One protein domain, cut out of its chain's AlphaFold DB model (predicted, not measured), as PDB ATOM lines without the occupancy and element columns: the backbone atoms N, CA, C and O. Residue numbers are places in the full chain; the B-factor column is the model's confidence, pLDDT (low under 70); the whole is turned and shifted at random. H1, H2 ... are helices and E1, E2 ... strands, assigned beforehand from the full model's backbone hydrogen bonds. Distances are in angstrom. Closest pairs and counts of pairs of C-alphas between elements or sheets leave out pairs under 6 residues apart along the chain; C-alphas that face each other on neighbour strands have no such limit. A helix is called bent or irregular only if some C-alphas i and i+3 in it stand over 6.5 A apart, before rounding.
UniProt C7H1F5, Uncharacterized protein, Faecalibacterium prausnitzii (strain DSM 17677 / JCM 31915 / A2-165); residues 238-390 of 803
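What this domain is: This is residues 238 to 390 of the 803 residues of an uncharacterized protein of Faecalibacterium prausnitzii (strain DSM 17677 / JCM 31915 / A2-165) (UniProt C7H1F5). Picture a sandwich that is only partly face to face: a large, strongly twisted sheet of six strands, and a small sheet of three, E5, E7 and E8, which covers the part of the large one made by E6, E4 and the last residues of E3. E1, E2 and most of E3 run on beyond the small sheet to one end of the longest axis, a long loop of residues 340 to 365 lies toward the other end, and the short helix H1 stands up from the large sheet at E6 and E4. The printed part has 153 residues, with nine named strands and one named helix in the order E1 E2 E3 E4 E5 E6 E7 E8 H1 E9; the class is mostly strand, though under half of the residues are in named elements. The large sheet runs E1 E2 E3 E6 E4 E9 and is mixed; the small one runs E5 E7 E8 and is antiparallel. The whole is compact, with a radius of gyration of the C-alphas of 15.5 A and spans of 45 by 31 by 26 A.

How they stand to each other: Start at E1, residues 242 to 245, an edge strand that forms a hairpin with E2, residues 250 to 260; N 243 and O 252 are 2.9 A apart, within hydrogen-bond range. E2 bends by 127 degrees at residue 256. Beside it find E3, residues 275 to 289, its parallel neighbour, with N 258 and O 283 at 2.9 A; E3 bends by 170 degrees at residue 284. The pairing of E3 is staggered: residues 275 to 287 pair with E2, and residues 288 to 289 with E6, residues 326 to 330, antiparallel, with N 289 and O 328 at 2.9 A. Next comes E4, residues 301 to 306, antiparallel to E6, with N 304 and O 327 at 2.9 A. The other edge strand is E9, residues 387 to 389, parallel to E4, with N 389 and O 305 at 2.8 A. In the second sheet, E7, residues 335 to 339, is the inner strand. It is antiparallel to E5, residues 312 to 315, with N 313 and O 338 at 2.8 A, and forms a hairpin with E8, residues 366 to 369, with N 337 and O 367 at 2.8 A. The sheets form a sandwich, two sheets face to face, 9.6 A centre to centre where they face each other, with best planes 35 degrees apart. The closest C-alphas of E3 and E7, those of Gly 287 and Asn 335, are 6.4 A apart. H1, residues 371 to 377, is on the large sheet at a height over the sheet of 11.3 A and stands up from it at 61 degrees; every O i to N i+4 pair in H1 is within hydrogen-bond range. E1 and E2 are apart from E5, E7 and E8.

Where its parts are: Find C-alpha 242 at (346.071, 140.503, 44.554), where E1 begins. E2 spans 15.8 A from first to last C-alpha, and bent E3, the longest strand by residues, 9.1 A. E4 spans 16.1 A from C-alpha 301 at (359.731, 153.456, 35.426); E6 spans 13.4 A, E7 13.0 A and H1 10.0 A. E5, E8 and E9 are shorter, and E9 ends at C-alpha 389, (364.500, 167.852, 41.539).

The domain as a whole: The two C-alphas farthest apart, those of Gly 247 and Asp 354, are 46.2 A apart. The printed part has no cut. Long links join E2 to E3, E3 to E4, and E7 to E8, the last with 26 residues. The mean pLDDT of the printed part is 93.6, and no printed residue is under 70.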
ATOM      1  N   SER A 238     344.339 138.668  51.113       92.62
ATOM      2  CA  SER A 238     344.235 138.511  49.655       92.62
ATOM      3  C   SER A 238     342.823 138.741  49.139       92.62
ATOM      4  O   SER A 238     341.851 138.450  49.835       92.62
ATOM      5  N   GLY A 239     342.730 139.165  47.882       92.44
ATOM      6  CA  GLY A 239     341.475 139.363  47.173       92.44
ATOM      7  C   GLY A 239     341.592 139.051  45.681       92.44
ATOM      8  O   GLY A 239     342.507 138.360  45.229       92.44
ATOM      9  N   ASN A 240     340.649 139.561  44.895       92.88
ATOM     10  CA  ASN A 240     340.552 139.297  43.464       92.88
ATOM     11  C   ASN A 240     341.734 139.938  42.725       92.88
ATOM     12  O   ASN A 240     341.791 141.157  42.558       92.88
ATOM     13  N   GLY A 241     342.679 139.103  42.290       95.88
ATOM     14  CA  GLY A 241     343.856 139.527  41.534       95.88
ATOM     15  C   GLY A 241     345.003 140.098  42.369       95.88
ATOM     16  O   GLY A 241     345.930 140.647  41.777       95.88
ATOM     17  N   TRP A 242     344.987 139.992  43.704       97.50
ATOM     18  CA  TRP A 242     346.071 140.503  44.554       97.50
ATOM     19  C   TRP A 242     346.234 139.741  45.878       97.50
ATOM     20  O   TRP A 242     345.274 139.233  46.457       97.50
ATOM     21  N   LYS A 243     347.464 139.731  46.401       96.75
ATOM     22  CA  LYS A 243     347.822 139.162  47.707       96.75
ATOM     23  C   LYS A 243     348.870 140.023  48.406       96.75
ATOM     24  O   LYS A 243     349.855 140.408  47.784       96.75
ATOM     25  N   PHE A 244     348.702 140.254  49.703       97.25
ATOM     26  CA  PHE A 244     349.741 140.767  50.590       97.25
ATOM     27  C   PHE A 244     350.296 139.655  51.491       97.25
ATOM     28  O   PHE A 244     349.542 138.870  52.070       97.25
ATOM     29  N   GLU A 245     351.619 139.609  51.619       96.81
ATOM     30  CA  GLU A 245     352.361 138.652  52.440       96.81
ATOM     31  C   GLU A 245     353.136 139.398  53.537       96.81
ATOM     32  O   GLU A 245     354.029 140.197  53.258       96.81
ATOM     33  N   LYS A 246     352.821 139.136  54.813       93.56
ATOM     34  CA  LYS A 246     353.434 139.862  55.944       93.56
ATOM     35  C   LYS A 246     354.910 139.514  56.130       93.56
ATOM     36  O   LYS A 246     355.706 140.356  56.529       93.56
ATOM     37  N   GLY A 247     355.287 138.267  55.829       90.88
ATOM     38  CA  GLY A 247     356.622 137.721  56.111       90.88
ATOM     39  C   GLY A 247     357.757 138.358  55.301       90.88
ATOM     40  O   GLY A 247     358.922 138.206  55.658       90.88
ATOM     41  N   ASN A 248     357.418 139.068  54.225       91.25
ATOM     42  CA  ASN A 248     358.326 139.799  53.336       91.25
ATOM     43  C   ASN A 248     357.805 141.221  53.013       91.25
ATOM     44  O   ASN A 248     358.363 141.885  52.141       91.25
ATOM     45  N   GLY A 249     356.720 141.672  53.660       95.19
ATOM     46  CA  GLY A 249     356.055 142.952  53.389       95.19
ATOM     47  C   GLY A 249     355.598 143.144  51.937       95.19
ATOM     48  O   GLY A 249     355.552 144.279  51.463       95.19
ATOM     49  N   THR A 250     355.340 142.068  51.186       97.81
ATOM     50  CA  THR A 250     355.158 142.141  49.729       97.81
ATOM     51  C   THR A 250     353.687 142.165  49.327       97.81
ATOM     52  O   THR A 250     352.945 141.218  49.580       97.81
ATOM     53  N   LEU A 251     353.285 143.212  48.601       98.50
ATOM     54  CA  LEU A 251     352.067 143.234  47.799       98.50
ATOM     55  C   LEU A 251     352.371 142.653  46.411       98.50
ATOM     56  O   LEU A 251     353.114 143.240  45.625       98.50
ATOM     57  N   THR A 252     351.775 141.505  46.102       98.25
ATOM     58  CA  THR A 252     351.781 140.907  44.765       98.25
ATOM     59  C   THR A 252     350.460 141.198  44.057       98.25
ATOM     60  O   THR A 252     349.396 140.789  44.518       98.25
ATOM     61  N   LEU A 253     350.544 141.859  42.907       98.38
ATOM     62  CA  LEU A 253     349.462 142.034  41.945       98.38
ATOM     63  C   LEU A 253     349.536 140.899  40.917       98.38
ATOM     64  O   LEU A 253     350.590 140.637  40.330       98.38
ATOM     65  N   GLU A 254     348.425 140.196  40.728       97.81
ATOM     66  CA  GLU A 254     348.326 138.977  39.923       97.81
ATOM     67  C   GLU A 254     347.556 139.192  38.620       97.81
ATOM     68  O   GLU A 254     347.984 138.695  37.577       97.81
ATOM     69  N   SER A 255     346.455 139.950  38.671       97.06
ATOM     70  CA  SER A 255     345.632 140.259  37.498       97.06
ATOM     71  C   SER A 255     344.907 141.599  37.617       97.06
ATOM     72  O   SER A 255     344.256 141.835  38.631       97.06
ATOM     73  N   GLY A 256     344.922 142.418  36.562       96.19
ATOM     74  CA  GLY A 256     344.147 143.666  36.480       96.19
ATOM     75  C   GLY A 256     344.984 144.949  36.433       96.19
ATOM     76  O   GLY A 256     346.212 144.921  36.484       96.19
ATOM     77  N   ASN A 257     344.300 146.089  36.312       94.94
ATOM     78  CA  ASN A 257     344.925 147.404  36.151       94.94
ATOM     79  C   ASN A 257     344.903 148.173  37.472       94.94
ATOM     80  O   ASN A 257     343.843 148.313  38.082       94.94
ATOM     81  N   TYR A 258     346.054 148.698  37.888       96.06
ATOM     82  CA  TYR A 258     346.218 149.371  39.175       96.06
ATOM     83  C   TYR A 258     346.875 150.744  39.002       96.06
ATOM     84  O   TYR A 258     347.905 150.882  38.338       96.06
ATOM     85  N   ASN A 259     346.281 151.761  39.624       95.81
ATOM     86  CA  ASN A 259     346.753 153.143  39.596       95.81
ATOM     87  C   ASN A 259     347.000 153.623  41.029       95.81
ATOM     88  O   ASN A 259     346.075 153.575  41.834       95.81
ATOM     89  N   PHE A 260     348.213 154.082  41.332       96.62
ATOM     90  CA  PHE A 260     348.625 154.628  42.634       96.62
ATOM     91  C   PHE A 260     349.067 156.106  42.520       96.62
ATOM     92  O   PHE A 260     349.893 156.581  43.305       96.62
ATOM     93  N   SER A 261     348.600 156.810  41.481       94.44
ATOM     94  CA  SER A 261     348.847 158.239  41.235       94.44
ATOM     95  C   SER A 261     348.113 159.142  42.244       94.44
ATOM     96  O   SER A 261     347.375 158.677  43.106       94.44
ATOM     97  N   GLY A 262     348.292 160.460  42.130       88.25
ATOM     98  CA  GLY A 262     347.511 161.468  42.857       88.25
ATOM     99  C   GLY A 262     346.158 161.805  42.210       88.25
ATOM    100  O   GLY A 262     345.597 162.865  42.491       88.25
ATOM    101  N   GLU A 263     345.647 160.977  41.294       89.31
ATOM    102  CA  GLU A 263     344.398 161.237  40.568       89.31
ATOM    103  C   GLU A 263     343.161 160.866  41.400       89.31
ATOM    104  O   GLU A 263     343.179 159.927  42.191       89.31
ATOM    105  N   LYS A 264     342.043 161.572  41.180       84.75
ATOM    106  CA  LYS A 264     340.821 161.503  42.011       84.75
ATOM    107  C   LYS A 264     340.261 160.089  42.262       84.75
ATOM    108  O   LYS A 264     339.609 159.879  43.279       84.75
ATOM    109  N   ASN A 265     340.497 159.153  41.341       86.75
ATOM    110  CA  ASN A 265     339.990 157.778  41.394       86.75
ATOM    111  C   ASN A 265     341.123 156.729  41.510       86.75
ATOM    112  O   ASN A 265     340.893 155.552  41.235       86.75
ATOM    113  N   ALA A 266     342.351 157.143  41.837       94.06
ATOM    114  CA  ALA A 266     343.470 156.236  42.076       94.06
ATOM    115  C   ALA A 266     343.402 155.603  43.479       94.06
ATOM    116  O   ALA A 266     342.689 156.069  44.369       94.06
ATOM    117  N   LEU A 267     344.166 154.531  43.682       96.06
ATOM    118  CA  LEU A 267     344.454 153.991  45.006       96.06
ATOM    119  C   LEU A 267     345.389 154.943  45.758       96.06
ATOM    120  O   LEU A 267     346.269 155.555  45.151       96.06
ATOM    121  N   HIS A 268     345.263 155.006  47.086       95.56
ATOM    122  CA  HIS A 268     346.264 155.686  47.906       95.56
ATOM    123  C   HIS A 268     347.668 155.090  47.656       95.56
ATOM    124  O   HIS A 268     347.790 153.881  47.429       95.56
ATOM    125  N   PRO A 269     348.734 155.909  47.709       96.56
ATOM    126  CA  PRO A 269     350.112 155.448  47.547       96.56
ATOM    127  C   PRO A 269     350.487 154.366  48.565       96.56
ATOM    128  O   PRO A 269     350.047 154.384  49.714       96.56
ATOM    129  N   LEU A 270     351.351 153.441  48.146       97.44
ATOM    130  CA  LEU A 270     351.866 152.385  49.016       97.44
ATOM    131  C   LEU A 270     352.874 152.927  50.035       97.44
ATOM    132  O   LEU A 270     353.648 153.840  49.748       97.44
ATOM    133  N   ASN A 271     352.902 152.308  51.213       97.06
ATOM    134  CA  ASN A 271     353.863 152.629  52.256       97.06
ATOM    135  C   ASN A 271     355.306 152.329  51.789       97.06
ATOM    136  O   ASN A 271     355.535 151.271  51.201       97.06
ATOM    137  N   PRO A 272     356.301 153.182  52.106       96.62
ATOM    138  CA  PRO A 272     357.728 152.929  51.863       96.62
ATOM    139  C   PRO A 272     358.284 151.555  52.289       96.62
ATOM    140  O   PRO A 272     359.314 151.134  51.755       96.62
ATOM    141  N   ALA A 273     357.650 150.873  53.247       95.31
ATOM    142  CA  ALA A 273     358.019 149.530  53.698       95.31
ATOM    143  C   ALA A 273     357.437 148.390  52.834       95.31
ATOM    144  O   ALA A 273     357.942 147.269  52.896       95.31
ATOM    145  N   VAL A 274     356.401 148.652  52.029       97.00
ATOM    146  CA  VAL A 274     355.762 147.644  51.171       97.00
ATOM    147  C   VAL A 274     356.607 147.412  49.917       97.00
ATOM    148  O   VAL A 274     356.974 148.346  49.202       97.00
ATOM    149  N   GLN A 275     356.897 146.145  49.621       96.25
ATOM    150  CA  GLN A 275     357.503 145.744  48.352       96.25
ATOM    151  C   GLN A 275     356.397 145.466  47.331       96.25
ATOM    152  O   GLN A 275     355.444 144.754  47.638       96.25
ATOM    153  N   LEU A 276     356.512 146.014  46.118       98.06
ATOM    154  CA  LEU A 276     355.526 145.807  45.057       98.06
ATOM    155  C   LEU A 276     356.041 144.802  44.021       98.06
ATOM    156  O   LEU A 276     357.140 144.945  43.476       98.06
ATOM    157  N   LYS A 277     355.220 143.794  43.727       97.88
ATOM    158  CA  LYS A 277     355.474 142.778  42.707       97.88
ATOM    159  C   LYS A 277     354.278 142.667  41.767       97.88
ATOM    160  O   LYS A 277     353.143 142.623  42.226       97.88
ATOM    161  N   VAL A 278     354.518 142.597  40.463       97.94
ATOM    162  CA  VAL A 278     353.477 142.643  39.428       97.94
ATOM    163  C   VAL A 278     353.690 141.495  38.441       97.94
ATOM    164  O   VAL A 278     354.678 141.454  37.703       97.94
ATOM    165  N   LYS A 279     352.781 140.516  38.449       97.56
ATOM    166  CA  LYS A 279     352.766 139.412  37.476       97.56
ATOM    167  C   LYS A 279     352.287 139.917  36.112       97.56
ATOM    168  O   LYS A 279     351.583 140.915  36.038       97.56
ATOM    169  N   SER A 280     352.597 139.187  35.045       95.81
ATOM    170  CA  SER A 280     352.236 139.509  33.653       95.81
ATOM    171  C   SER A 280     350.726 139.582  33.353       95.81
ATOM    172  O   SER A 280     350.350 140.042  32.280       95.81
ATOM    173  N   GLY A 281     349.850 139.173  34.281       96.19
ATOM    174  CA  GLY A 281     348.402 139.411  34.197       96.19
ATOM    175  C   GLY A 281     347.947 140.785  34.716       96.19
ATOM    176  O   GLY A 281     346.786 141.151  34.527       96.19
ATOM    177  N   ALA A 282     348.825 141.535  35.390       97.38
ATOM    178  CA  ALA A 282     348.543 142.840  35.979       97.38
ATOM    179  C   ALA A 282     349.375 143.955  35.325       97.38
ATOM    180  O   ALA A 282     350.406 143.694  34.713       97.38
ATOM    181  N   THR A 283     348.920 145.205  35.436       95.31
ATOM    182  CA  THR A 283     349.603 146.388  34.882       95.31
ATOM    183  C   THR A 283     349.491 147.583  35.828       95.31
ATOM    184  O   THR A 283     348.421 147.843  36.385       95.31
ATOM    185  N   LEU A 284     350.585 148.337  35.983       94.62
ATOM    186  CA  LEU A 284     350.591 149.638  36.660       94.62
ATOM    187  C   LEU A 284     350.347 150.764  35.648       94.62
ATOM    188  O   LEU A 284     351.088 150.887  34.677       94.62
ATOM    189  N   THR A 285     349.334 151.602  35.878       92.50
ATOM    190  CA  THR A 285     348.991 152.722  34.974       92.50
ATOM    191  C   THR A 285     349.445 154.091  35.490       92.50
ATOM    192  O   THR A 285     349.528 155.042  34.712       92.50
ATOM    193  N   GLY A 286     349.763 154.190  36.783       93.31
ATOM    194  CA  GLY A 286     350.247 155.403  37.436       93.31
ATOM    195  C   GLY A 286     350.716 155.144  38.871       93.31
ATOM    196  O   GLY A 286     350.403 154.103  39.457       93.31
ATOM    197  N   GLY A 287     351.478 156.086  39.429       94.94
ATOM    198  CA  GLY A 287     352.008 156.045  40.797       94.94
ATOM    199  C   GLY A 287     353.522 156.236  40.901       94.94
ATOM    200  O   GLY A 287     354.242 156.174  39.901       94.94
ATOM    201  N   ALA A 288     354.001 156.451  42.128       96.31
ATOM    202  CA  ALA A 288     355.415 156.596  42.458       96.31
ATOM    203  C   ALA A 288     355.763 155.845  43.753       96.31
ATOM    204  O   ALA A 288     355.032 155.907  44.740       96.31
ATOM    205  N   PHE A 289     356.885 155.123  43.735       97.06
ATOM    206  CA  PHE A 289     357.252 154.127  44.743       97.06
ATOM    207  C   PHE A 289     358.699 154.330  45.216       97.06
ATOM    208  O   PHE A 289     359.563 154.694  44.423       97.06
ATOM    209  N   LYS A 290     358.997 154.064  46.495       96.38
ATOM    210  CA  LYS A 290     360.374 154.131  47.033       96.38
ATOM    211  C   LYS A 290     361.283 153.058  46.431       96.38
ATOM    212  O   LYS A 290     362.427 153.323  46.078       96.38
ATOM    213  N   ASN A 291     360.767 151.837  46.354       94.56
ATOM    214  CA  ASN A 291     361.462 150.674  45.813       94.56
ATOM    215  C   ASN A 291     360.951 150.415  44.391       94.56
ATOM    216  O   ASN A 291     359.776 150.654  44.116       94.56
ATOM    217  N   GLU A 292     361.810 149.920  43.503       95.62
ATOM    218  CA  GLU A 292     361.425 149.603  42.125       95.62
ATOM    219  C   GLU A 292     360.435 148.422  42.106       95.62
ATOM    220  O   GLU A 292     360.769 147.356  42.634       95.62
ATOM    221  N   PRO A 293     359.219 148.573  41.543       96.06
ATOM    222  CA  PRO A 293     358.277 147.464  41.445       96.06
ATOM    223  C   PRO A 293     358.816 146.351  40.540       96.06
ATOM    224  O   PRO A 293     359.323 146.606  39.450       96.06
ATOM    225  N   THR A 294     358.692 145.100  40.982       95.56
ATOM    226  CA  THR A 294     359.352 143.953  40.336       95.56
ATOM    227  C   THR A 294     358.387 143.062  39.554       95.56
ATOM    228  O   THR A 294     357.230 142.901  39.932       95.56
ATOM    229  N   GLY A 295     358.878 142.396  38.506       93.50
ATOM    230  CA  GLY A 295     358.119 141.397  37.742       93.50
ATOM    231  C   GLY A 295     357.610 141.886  36.383       93.50
ATOM    232  O   GLY A 295     357.673 143.065  36.054       93.50
ATOM    233  N   GLU A 296     357.136 140.942  35.572       88.50
ATOM    234  CA  GLU A 296     356.845 141.133  34.143       88.50
ATOM    235  C   GLU A 296     355.758 142.182  33.855       88.50
ATOM    236  O   GLU A 296     355.814 142.845  32.824       88.50
ATOM    237  N   GLY A 297     354.784 142.356  34.757       86.06
ATOM    238  CA  GLY A 297     353.695 143.330  34.601       86.06
ATOM    239  C   GLY A 297     354.017 144.737  35.119       86.06
ATOM    240  O   GLY A 297     353.175 145.630  35.046       86.06
ATOM    241  N   ALA A 298     355.214 144.952  35.677       87.06
ATOM    242  CA  ALA A 298     355.574 146.218  36.317       87.06
ATOM    243  C   ALA A 298     355.735 147.371  35.307       87.06
ATOM    244  O   ALA A 298     355.455 148.522  35.637       87.06
ATOM    245  N   GLY A 299     356.130 147.063  34.067       87.69
ATOM    246  CA  GLY A 299     356.357 148.051  33.012       87.69
ATOM    247  C   GLY A 299     357.722 148.737  33.122       87.69
ATOM    248  O   GLY A 299     358.701 148.132  33.550       87.69
ATOM    249  N   THR A 300     357.799 150.003  32.700       89.06
ATOM    250  CA  THR A 300     359.031 150.811  32.753       89.06
ATOM    251  C   THR A 300     358.832 152.057  33.602       89.06
ATOM    252  O   THR A 300     357.904 152.832  33.350       89.06
ATOM    253  N   PHE A 301     359.748 152.298  34.534       92.75
ATOM    254  CA  PHE A 301     359.731 153.456  35.426       92.75
ATOM    255  C   PHE A 301     360.723 154.531  34.980       92.75
ATOM    256  O   PHE A 301     361.695 154.262  34.275       92.75
ATOM    257  N   ARG A 302     360.499 155.758  35.445       93.94
ATOM    258  CA  ARG A 302     361.505 156.822  35.497       93.94
ATOM    259  C   ARG A 302     361.999 156.953  36.928       93.94
ATOM    260  O   ARG A 302     361.210 156.868  37.869       93.94
ATOM    261  N   THR A 303     363.297 157.188  37.098       96.38
ATOM    262  CA  THR A 303     363.815 157.642  38.390       96.38
ATOM    263  C   THR A 303     363.430 159.106  38.586       96.38
ATOM    264  O   THR A 303     363.655 159.927  37.693       96.38
ATOM    265  N   VAL A 304     362.906 159.425  39.770       97.50
ATOM    266  CA  VAL A 304     362.847 160.790  40.301       97.50
ATOM    267  C   VAL A 304     363.821 160.873  41.472       97.50
ATOM    268  O   VAL A 304     363.671 160.129  42.440       97.50
ATOM    269  N   THR A 305     364.813 161.755  41.393       97.50
ATOM    270  CA  THR A 305     365.809 161.974  42.451       97.50
ATOM    271  C   THR A 305     365.682 163.390  42.997       97.50
ATOM    272  O   THR A 305     365.691 164.339  42.222       97.50
ATOM    273  N   LEU A 306     365.623 163.553  44.316       97.44
ATOM    274  CA  LEU A 306     365.853 164.839  44.971       97.44
ATOM    275  C   LEU A 306     367.359 165.013  45.213       97.44
ATOM    276  O   LEU A 306     367.996 164.164  45.843       97.44
ATOM    277  N   ASN A 307     367.919 166.098  44.689       94.19
ATOM    278  CA  ASN A 307     369.320 166.467  44.848       94.19
ATOM    279  C   ASN A 307     369.518 167.459  46.017       94.19
ATOM    280  O   ASN A 307     368.570 168.076  46.506       94.19
ATOM    281  N   GLY A 308     370.761 167.585  46.490       87.69
ATOM    282  CA  GLY A 308     371.110 168.348  47.690       87.69
ATOM    283  C   GLY A 308     370.968 167.538  48.985       87.69
ATOM    284  O   GLY A 308     371.051 166.313  48.984       87.69
ATOM    285  N   THR A 309     370.796 168.235  50.111       82.94
ATOM    286  CA  THR A 309     370.742 167.651  51.469       82.94
ATOM    287  C   THR A 309     369.329 167.326  51.964       82.94
ATOM    288  O   THR A 309     369.180 166.775  53.055       82.94
ATOM    289  N   GLY A 310     368.295 167.681  51.197       90.69
ATOM    290  CA  GLY A 310     366.900 167.445  51.561       90.69
ATOM    291  C   GLY A 310     366.442 165.998  51.358       90.69
ATOM    292  O   GLY A 310     367.085 165.205  50.671       90.69
ATOM    293  N   SER A 311     365.281 165.669  51.922       95.75
ATOM    294  CA  SER A 311     364.590 164.393  51.702       95.75
ATOM    295  C   SER A 311     363.197 164.604  51.116       95.75
ATOM    296  O   SER A 311     362.599 165.670  51.240       95.75
ATOM    297  N   ILE A 312     362.660 163.575  50.472       97.81
ATOM    298  CA  ILE A 312     361.243 163.475  50.141       97.81
ATOM    299  C   ILE A 312     360.508 163.141  51.444       97.81
ATOM    300  O   ILE A 312     360.922 162.254  52.189       97.81
ATOM    301  N   THR A 313     359.445 163.882  51.742       97.50
ATOM    302  CA  THR A 313     358.686 163.792  53.000       97.50
ATOM    303  C   THR A 313     357.264 163.282  52.791       97.50
ATOM    304  O   THR A 313     356.691 162.706  53.714       97.50
ATOM    305  N   ALA A 314     356.700 163.430  51.586       97.62
ATOM    306  CA  ALA A 314     355.444 162.795  51.196       97.62
ATOM    307  C   ALA A 314     355.370 162.518  49.687       97.62
ATOM    308  O   ALA A 314     355.925 163.266  48.881       97.62
ATOM    309  N   VAL A 315     354.615 161.484  49.316       97.50
ATOM    310  CA  VAL A 315     354.253 161.154  47.926       97.50
ATOM    311  C   VAL A 315     352.752 160.883  47.876       97.50
ATOM    312  O   VAL A 315     352.241 160.182  48.743       97.50
ATOM    313  N   ASN A 316     352.038 161.475  46.913       95.50
ATOM    314  CA  ASN A 316     350.583 161.369  46.703       95.50
ATOM    315  C   ASN A 316     349.753 161.501  48.005       95.50
ATOM    316  O   ASN A 316     348.746 160.827  48.195       95.50
ATOM    317  N   GLY A 317     350.197 162.378  48.917       93.75
ATOM    318  CA  GLY A 317     349.561 162.655  50.213       93.75
ATOM    319  C   GLY A 317     350.058 161.817  51.401       93.75
ATOM    320  O   GLY A 317     349.865 162.233  52.542       93.75
ATOM    321  N   LEU A 318     350.749 160.692  51.181       97.38
ATOM    322  CA  LEU A 318     351.276 159.848  52.259       97.38
ATOM    323  C   LEU A 318     352.623 160.373  52.765       97.38
ATOM    324  O   LEU A 318     353.664 160.191  52.129       97.38
ATOM    325  N   ALA A 319     352.598 161.012  53.934       97.06
ATOM    326  CA  ALA A 319     353.794 161.487  54.619       97.06
ATOM    327  C   ALA A 319     354.563 160.340  55.300       97.06
ATOM    328  O   ALA A 319     353.975 159.519  56.001       97.06
ATOM    329  N   SER A 320     355.885 160.305  55.125       95.81
ATOM    330  CA  SER A 320     356.797 159.414  55.852       95.81
ATOM    331  C   SER A 320     358.237 159.933  55.787       95.81
ATOM    332  O   SER A 320     358.659 160.479  54.771       95.81
ATOM    333  N   GLY A 321     359.018 159.712  56.848       93.12
ATOM    334  CA  GLY A 321     360.468 159.942  56.824       93.12
ATOM    335  C   GLY A 321     361.235 158.910  55.986       93.12
ATOM    336  O   GLY A 321     362.376 159.155  55.604       93.12
ATOM    337  N   ASP A 322     360.615 157.771  55.666       95.62
ATOM    338  CA  ASP A 322     361.270 156.658  54.980       95.62
ATOM    339  C   ASP A 322     361.421 156.844  53.467       95.62
ATOM    340  O   ASP A 322     362.150 156.062  52.858       95.62
ATOM    341  N   TRP A 323     360.758 157.823  52.836       96.38
ATOM    342  CA  TRP A 323     360.792 158.009  51.374       96.38
ATOM    343  C   TRP A 323     362.210 158.235  50.813       96.38
ATOM    344  O   TRP A 323     362.472 157.880  49.665       96.38
ATOM    345  N   GLY A 324     363.143 158.756  51.616       95.44
ATOM    346  CA  GLY A 324     364.531 158.980  51.202       95.44
ATOM    347  C   GLY A 324     364.643 160.109  50.178       95.44
ATOM    348  O   GLY A 324     364.018 161.150  50.343       95.44
ATOM    349  N   ASN A 325     365.447 159.929  49.128       96.62
ATOM    350  CA  ASN A 325     365.626 160.924  48.063       96.62
ATOM    351  C   ASN A 325     365.454 160.363  46.638       96.62
ATOM    352  O   ASN A 325     365.714 161.082  45.679       96.62
ATOM    353  N   LYS A 326     365.027 159.103  46.480       97.25
ATOM    354  CA  LYS A 326     364.830 158.455  45.174       97.25
ATOM    355  C   LYS A 326     363.470 157.763  45.119       97.25
ATOM    356  O   LYS A 326     363.144 156.984  46.010       97.25
ATOM    357  N   LEU A 327     362.727 158.000  44.041       97.44
ATOM    358  CA  LEU A 327     361.500 157.288  43.690       97.44
ATOM    359  C   LEU A 327     361.628 156.636  42.309       97.44
ATOM    360  O   LEU A 327     362.361 157.110  41.438       97.44
ATOM    361  N   TYR A 328     360.843 155.587  42.103       96.94
ATOM    362  CA  TYR A 328     360.563 154.954  40.821       96.94
ATOM    363  C   TYR A 328     359.109 155.268  40.486       96.94
ATOM    364  O   TYR A 328     358.194 154.821  41.178       96.94
ATOM    365  N   ALA A 329     358.895 156.091  39.465       95.56
ATOM    366  CA  ALA A 329     357.576 156.573  39.082       95.56
ATOM    367  C   ALA A 329     357.175 156.025  37.713       95.56
ATOM    368  O   ALA A 329     358.003 155.903  36.806       95.56
ATOM    369  N   VAL A 330     355.896 155.686  37.559       93.31
ATOM    370  CA  VAL A 330     355.321 155.334  36.257       93.31
ATOM    371  C   VAL A 330     355.429 156.561  35.342       93.31
ATOM    372  O   VAL A 330     355.232 157.689  35.791       93.31
ATOM    373  N   LYS A 331     355.764 156.362  34.056       90.31
ATOM    374  CA  LYS A 331     355.924 157.474  33.093       90.31
ATOM    375  C   LYS A 331     354.658 158.347  32.994       90.31
ATOM    376  O   LYS A 331     354.762 159.549  32.766       90.31
ATOM    377  N   THR A 332     353.483 157.745  33.174       86.06
ATOM    378  CA  THR A 332     352.158 158.374  33.103       86.06
ATOM    379  C   THR A 332     351.505 158.558  34.471       86.06
ATOM    380  O   THR A 332     351.730 157.786  35.404       86.06
ATOM    381  N   GLY A 333     350.618 159.551  34.539       87.38
ATOM    382  CA  GLY A 333     349.797 159.862  35.704       87.38
ATOM    383  C   GLY A 333     350.401 160.971  36.563       87.38
ATOM    384  O   GLY A 333     351.621 161.112  36.666       87.38
ATOM    385  N   ASN A 334     349.536 161.781  37.168       92.69
ATOM    386  CA  ASN A 334     349.963 162.904  38.004       92.69
ATOM    387  C   ASN A 334     350.483 162.397  39.358       92.69
ATOM    388  O   ASN A 334     349.756 161.708  40.070       92.69
ATOM    389  N   ASN A 335     351.711 162.749  39.742       95.00
ATOM    390  CA  ASN A 335     352.280 162.390  41.043       95.00
ATOM    391  C   ASN A 335     352.686 163.638  41.831       95.00
ATOM    392  O   ASN A 335     353.518 164.424  41.381       95.00
ATOM    393  N   THR A 336     352.121 163.790  43.026       95.75
ATOM    394  CA  THR A 336     352.423 164.872  43.963       95.75
ATOM    395  C   THR A 336     353.586 164.462  44.857       95.75
ATOM    396  O   THR A 336     353.471 163.506  45.622       95.75
ATOM    397  N   ILE A 337     354.699 165.188  44.789       97.19
ATOM    398  CA  ILE A 337     355.924 164.928  45.550       97.19
ATOM    399  C   ILE A 337     356.192 166.135  46.448       97.19
ATOM    400  O   ILE A 337     356.275 167.263  45.964       97.19
ATOM    401  N   THR A 338     356.345 165.894  47.751       97.38
ATOM    402  CA  THR A 338     356.721 166.916  48.736       97.38
ATOM    403  C   THR A 338     358.115 166.630  49.273       97.38
ATOM    404  O   THR A 338     358.394 165.511  49.709       97.38
ATOM    405  N   ALA A 339     358.979 167.640  49.271       97.44
ATOM    406  CA  ALA A 339     360.326 167.595  49.825       97.44
ATOM    407  C   ALA A 339     360.416 168.286  51.200       97.44
ATOM    408  O   ALA A 339     359.491 168.964  51.655       97.44
ATOM    409  N   SER A 340     361.543 168.106  51.886       96.06
ATOM    410  CA  SER A 340     361.873 168.822  53.119       96.06
ATOM    411  C   SER A 340     362.176 170.292  52.842       96.06
ATOM    412  O   SER A 340     361.855 171.128  53.679       96.06
ATOM    413  N   GLU A 341     362.722 170.612  51.666       94.38
ATOM    414  CA  GLU A 341     363.074 171.962  51.210       94.38
ATOM    415  C   GLU A 341     362.291 172.384  49.959       94.38
ATOM    416  O   GLU A 341     361.690 171.529  49.307       94.38
ATOM    417  N   PRO A 342     362.242 173.689  49.617       94.56
ATOM    418  CA  PRO A 342     361.599 174.150  48.392       94.56
ATOM    419  C   PRO A 342     362.210 173.483  47.161       94.56
ATOM    420  O   PRO A 342     363.427 173.513  46.977       94.56
ATOM    421  N   ILE A 343     361.359 172.918  46.312       95.81
ATOM    422  CA  ILE A 343     361.712 172.503  44.961       95.81
ATOM    423  C   ILE A 343     361.673 173.774  44.109       95.81
ATOM    424  O   ILE A 343     360.688 174.508  44.148       95.81
ATOM    425  N   ARG A 344     362.771 174.090  43.419       93.94
ATOM    426  CA  ARG A 344     362.935 175.328  42.640       93.94
ATOM    427  C   ARG A 344     363.289 175.083  41.175       93.94
ATOM    428  O   ARG A 344     363.005 175.942  40.346       93.94
ATOM    429  N   ASP A 345     363.882 173.934  40.864       95.00
ATOM    430  CA  ASP A 345     364.136 173.487  39.498       95.00
ATOM    431  C   ASP A 345     363.834 172.000  39.310       95.00
ATOM    432  O   ASP A 345     363.844 171.207  40.261       95.00
ATOM    433  N   ILE A 346     363.626 171.631  38.047       95.25
ATOM    434  CA  ILE A 346     363.615 170.244  37.589       95.25
ATOM    435  C   ILE A 346     364.579 170.128  36.412       95.25
ATOM    436  O   ILE A 346     364.435 170.821  35.411       95.25
ATOM    437  N   ASN A 347     365.573 169.247  36.511       94.75
ATOM    438  CA  ASN A 347     366.649 169.091  35.526       94.75
ATOM    439  C   ASN A 347     367.417 170.409  35.217       94.75
ATOM    440  O   ASN A 347     367.972 170.585  34.124       94.75
ATOM    441  N   ARG A 348     367.478 171.321  36.206       93.81
ATOM    442  CA  ARG A 348     367.926 172.731  36.145       93.81
ATOM    443  C   ARG A 348     366.982 173.714  35.443       93.81
ATOM    444  O   ARG A 348     367.309 174.895  35.393       93.81
ATOM    445  N   ILE A 349     365.824 173.291  34.939       93.19
ATOM    446  CA  ILE A 349     364.805 174.221  34.431       93.19
ATOM    447  C   ILE A 349     364.168 174.917  35.630       93.19
ATOM    448  O   ILE A 349     363.609 174.246  36.499       93.19
ATOM    449  N   LEU A 350     364.290 176.240  35.687       93.12
ATOM    450  CA  LEU A 350     363.772 177.067  36.768       93.12
ATOM    451  C   LEU A 350     362.237 177.046  36.773       93.12
ATOM    452  O   LEU A 350     361.610 177.165  35.725       93.12
ATOM    453  N   LEU A 351     361.643 176.902  37.958       92.12
ATOM    454  CA  LEU A 351     360.195 176.908  38.150       92.12
ATOM    455  C   LEU A 351     359.728 178.264  38.709       92.12
ATOM    456  O   LEU A 351     360.069 178.632  39.845       92.12
ATOM    457  N   GLU A 352     358.906 178.970  37.934       88.00
ATOM    458  CA  GLU A 352     358.341 180.293  38.251       88.00
ATOM    459  C   GLU A 352     357.410 180.262  39.486       88.00
ATOM    460  O   GLU A 352     357.303 179.252  40.186       88.00
ATOM    461  N   ASN A 353     356.809 181.384  39.892       83.69
ATOM    462  CA  ASN A 353     356.011 181.419  41.133       83.69
ATOM    463  C   ASN A 353     354.604 180.836  40.968       83.69
ATOM    464  O   ASN A 353     354.064 180.280  41.920       83.69
ATOM    465  N   ASP A 354     354.047 180.949  39.772       86.50
ATOM    466  CA  ASP A 354     352.686 180.602  39.369       86.50
ATOM    467  C   ASP A 354     352.629 179.425  38.377       86.50
ATOM    468  O   ASP A 354     351.566 179.116  37.839       86.50
ATOM    469  N   ASP A 355     353.754 178.722  38.190       88.31
ATOM    470  CA  ASP A 355     353.835 177.490  37.402       88.31
ATOM    471  C   ASP A 355     352.787 176.458  37.895       88.31
ATOM    472  O   ASP A 355     352.780 176.111  39.086       88.31
ATOM    473  N   PRO A 356     351.904 175.934  37.014       89.75
ATOM    474  CA  PRO A 356     350.864 174.966  37.379       89.75
ATOM    475  C   PRO A 356     351.401 173.648  37.961       89.75
ATOM    476  O   PRO A 356     350.622 172.858  38.498       89.75
ATOM    477  N   ILE A 357     352.713 173.400  37.890       92.62
ATOM    478  CA  ILE A 357     353.383 172.292  38.573       92.62
ATOM    479  C   ILE A 357     353.310 172.402  40.106       92.62
ATOM    480  O   ILE A 357     353.459 171.385  40.781       92.62
ATOM    481  N   TYR A 358     353.057 173.587  40.679       94.44
ATOM    482  CA  TYR A 358     352.843 173.771  42.119       94.44
ATOM    483  C   TYR A 358     351.348 173.685  42.479       94.44
ATOM    484  O   TYR A 358     350.590 174.605  42.168       94.44
ATOM    485  N   PRO A 359     350.891 172.675  43.251       91.12
ATOM    486  CA  PRO A 359     349.499 172.608  43.722       91.12
ATOM    487  C   PRO A 359     349.113 173.747  44.679       91.12
ATOM    488  O   PRO A 359     347.938 173.943  44.980       91.12
ATOM    489  N   ASN A 360     350.110 174.461  45.204       88.31
ATOM    490  CA  ASN A 360     349.963 175.669  45.998       88.31
ATOM    491  C   ASN A 360     351.186 176.576  45.738       88.31
ATOM    492  O   ASN A 360     352.250 176.296  46.299       88.31
ATOM    493  N   PRO A 361     351.051 177.658  44.947       85.12
ATOM    494  CA  PRO A 361     352.117 178.635  44.679       85.12
ATOM    495  C   PRO A 361     352.847 179.167  45.923       85.12
ATOM    496  O   PRO A 361     354.046 179.438  45.884       85.12
ATOM    497  N   SER A 362     352.161 179.275  47.067       86.94
ATOM    498  CA  SER A 362     352.763 179.727  48.330       86.94
ATOM    499  C   SER A 362     353.602 178.655  49.044       86.94
ATOM    500  O   SER A 362     354.261 178.965  50.035       86.94
ATOM    501  N   ASN A 363     353.592 177.402  48.580       87.12
ATOM    502  CA  ASN A 363     354.363 176.299  49.154       87.12
ATOM    503  C   ASN A 363     355.149 175.529  48.081       87.12
ATOM    504  O   ASN A 363     354.812 174.399  47.720       87.12
ATOM    505  N   LYS A 364     356.283 176.101  47.663       93.38
ATOM    506  CA  LYS A 364     357.221 175.472  46.721       93.38
ATOM    507  C   LYS A 364     357.857 174.153  47.203       93.38
ATOM    508  O   LYS A 364     358.637 173.561  46.471       93.38
ATOM    509  N   LYS A 365     357.555 173.641  48.407       95.81
ATOM    510  CA  LYS A 365     358.020 172.304  48.842       95.81
ATOM    511  C   LYS A 365     357.280 171.152  48.153       95.81
ATOM    512  O   LYS A 365     357.744 170.018  48.249       95.81
ATOM    513  N   THR A 366     356.157 171.416  47.478       96.12
ATOM    514  CA  THR A 366     355.319 170.395  46.829       96.12
ATOM    515  C   THR A 366     355.130 170.685  45.344       96.12
ATOM    516  O   THR A 366     354.673 171.765  44.983       96.12
ATOM    517  N   VAL A 367     355.394 169.687  44.499       96.44
ATOM    518  CA  VAL A 367     355.162 169.715  43.044       96.44
ATOM    519  C   VAL A 367     354.261 168.555  42.621       96.44
ATOM    520  O   VAL A 367     354.283 167.499  43.248       96.44
ATOM    521  N   CYS A 368     353.473 168.725  41.562       95.19
ATOM    522  CA  CYS A 368     352.640 167.693  40.949       95.19
ATOM    523  C   CYS A 368     353.083 167.481  39.500       95.19
ATOM    524  O   CYS A 368     352.920 168.358  38.658       95.19
ATOM    525  N   ILE A 369     353.675 166.318  39.220       93.38
ATOM    526  CA  ILE A 369     354.373 166.044  37.962       93.38
ATOM    527  C   ILE A 369     353.746 164.835  37.270       93.38
ATOM    528  O   ILE A 369     353.656 163.748  37.846       93.38
ATOM    529  N   ASN A 370     353.387 165.001  36.000       93.69
ATOM    530  CA  ASN A 370     353.196 163.903  35.056       93.69
ATOM    531  C   ASN A 370     354.460 163.809  34.198       93.69
ATOM    532  O   ASN A 370     354.742 164.705  33.402       93.69
ATOM    533  N   ILE A 371     355.263 162.764  34.411       91.88
ATOM    534  CA  ILE A 371     356.652 162.731  33.931       91.88
ATOM    535  C   ILE A 371     356.720 162.759  32.403       91.88
ATOM    536  O   ILE A 371     357.500 163.526  31.844       91.88
ATOM    537  N   GLN A 372     355.878 161.982  31.715       91.50
ATOM    538  CA  GLN A 372     355.843 161.986  30.254       91.50
ATOM    539  C   GLN A 372     355.358 163.327  29.693       91.50
ATOM    540  O   GLN A 372     355.871 163.765  28.669       91.50
ATOM    541  N   GLN A 373     354.395 163.994  30.341       91.88
ATOM    542  CA  GLN A 373     353.930 165.309  29.887       91.88
ATOM    543  C   GLN A 373     355.009 166.382  30.070       91.88
ATOM    544  O   GLN A 373     355.289 167.094  29.115       91.88
ATOM    545  N   PHE A 374     355.665 166.433  31.235       91.88
ATOM    546  CA  PHE A 374     356.745 167.384  31.522       91.88
ATOM    547  C   PHE A 374     357.945 167.217  30.569       91.88
ATOM    548  O   PHE A 374     358.427 168.191  29.989       91.88
ATOM    549  N   LEU A 375     358.392 165.974  30.348       91.38
ATOM    550  CA  LEU A 375     359.476 165.678  29.403       91.38
ATOM    551  C   LEU A 375     359.087 165.994  27.949       91.38
ATOM    552  O   LEU A 375     359.938 166.409  27.171       91.38
ATOM    553  N   ASN A 376     357.811 165.843  27.579       89.88
ATOM    554  CA  ASN A 376     357.327 166.196  26.242       89.88
ATOM    555  C   ASN A 376     357.106 167.709  26.053       89.88
ATOM    556  O   ASN A 376     357.113 168.169  24.912       89.88
ATOM    557  N   SER A 377     356.875 168.482  27.123       87.31
ATOM    558  CA  SER A 377     356.658 169.933  27.035       87.31
ATOM    559  C   SER A 377     357.952 170.744  26.977       87.31
ATOM    560  O   SER A 377     357.939 171.838  26.416       87.31
ATOM    561  N   VAL A 378     359.067 170.234  27.518       85.44
ATOM    562  CA  VAL A 378     360.346 170.961  27.534       85.44
ATOM    563  C   VAL A 378     361.333 170.385  26.520       85.44
ATOM    564  O   VAL A 378     362.049 169.426  26.793       85.44
ATOM    565  N   SER A 379     361.436 171.038  25.360       81.81
ATOM    566  CA  SER A 379     362.320 170.658  24.242       81.81
ATOM    567  C   SER A 379     363.825 170.648  24.560       81.81
ATOM    568  O   SER A 379     364.612 170.138  23.766       81.81
ATOM    569  N   ALA A 380     364.231 171.200  25.707       81.88
ATOM    570  CA  ALA A 380     365.604 171.168  26.207       81.88
ATOM    571  C   ALA A 380     365.973 169.858  26.934       81.88
ATOM    572  O   ALA A 380     367.129 169.685  27.325       81.88
ATOM    573  N   LEU A 381     365.011 168.949  27.143       86.25
ATOM    574  CA  LEU A 381     365.222 167.642  27.761       86.25
ATOM    575  C   LEU A 381     365.138 166.513  26.730       86.25
ATOM    576  O   LEU A 381     364.358 166.556  25.783       86.25
ATOM    577  N   ASP A 382     365.914 165.457  26.968       88.06
ATOM    578  CA  ASP A 382     365.703 164.162  26.326       88.06
ATOM    579  C   ASP A 382     364.393 163.544  26.869       88.06
ATOM    580  O   ASP A 382     364.262 163.407  28.091       88.06
ATOM    581  N   PRO A 383     363.430 163.133  26.020       87.62
ATOM    582  CA  PRO A 383     362.230 162.418  26.455       87.62
ATOM    583  C   PRO A 383     362.508 161.132  27.249       87.62
ATOM    584  O   PRO A 383     361.634 160.685  27.997       87.62
ATOM    585  N   GLU A 384     363.703 160.538  27.122       87.62
ATOM    586  CA  GLU A 384     364.166 159.398  27.920       87.62
ATOM    587  C   GLU A 384     364.964 159.760  29.192       87.62
ATOM    588  O   GLU A 384     365.308 158.863  29.969       87.62
ATOM    589  N   ALA A 385     365.159 161.050  29.494       91.88
ATOM    590  CA  ALA A 385     365.817 161.515  30.716       91.88
ATOM    591  C   ALA A 385     365.084 161.100  32.004       91.88
ATOM    592  O   ALA A 385     363.855 161.041  32.073       91.88
ATOM    593  N   ASN A 386     365.857 160.886  33.073       95.06
ATOM    594  CA  ASN A 386     365.326 160.837  34.437       95.06
ATOM    595  C   ASN A 386     364.988 162.250  34.948       95.06
ATOM    596  O   ASN A 386     365.400 163.254  34.365       95.06
ATOM    597  N   ILE A 387     364.248 162.315  36.053       96.31
ATOM    598  CA  ILE A 387     363.866 163.565  36.712       96.31
ATOM    599  C   ILE A 387     364.780 163.795  37.918       96.31
ATOM    600  O   ILE A 387     364.910 162.928  38.783       96.31
ATOM    601  N   ILE A 388     365.394 164.971  37.990       96.75
ATOM    602  CA  ILE A 388     366.209 165.429  39.112       96.75
ATOM    603  C   ILE A 388     365.603 166.737  39.622       96.75
ATOM    604  O   ILE A 388     365.609 167.746  38.924       96.75
ATOM    605  N   LEU A 389     365.053 166.699  40.831       97.12
ATOM    606  CA  LEU A 389     364.500 167.852  41.539       97.12
ATOM    607  C   LEU A 389     365.645 168.569  42.264       97.12
ATOM    608  O   LEU A 389     366.462 167.899  42.904       97.12
ATOM    609  N   ASN A 390     365.690 169.901  42.205       95.56
ATOM    610  CA  ASN A 390     366.783 170.712  42.759       95.56
ATOM    611  C   ASN A 390     368.172 170.335  42.204       95.56
ATOM    612  O   ASN A 390     369.136 170.186  42.958       95.56
TER     613      ASN A 390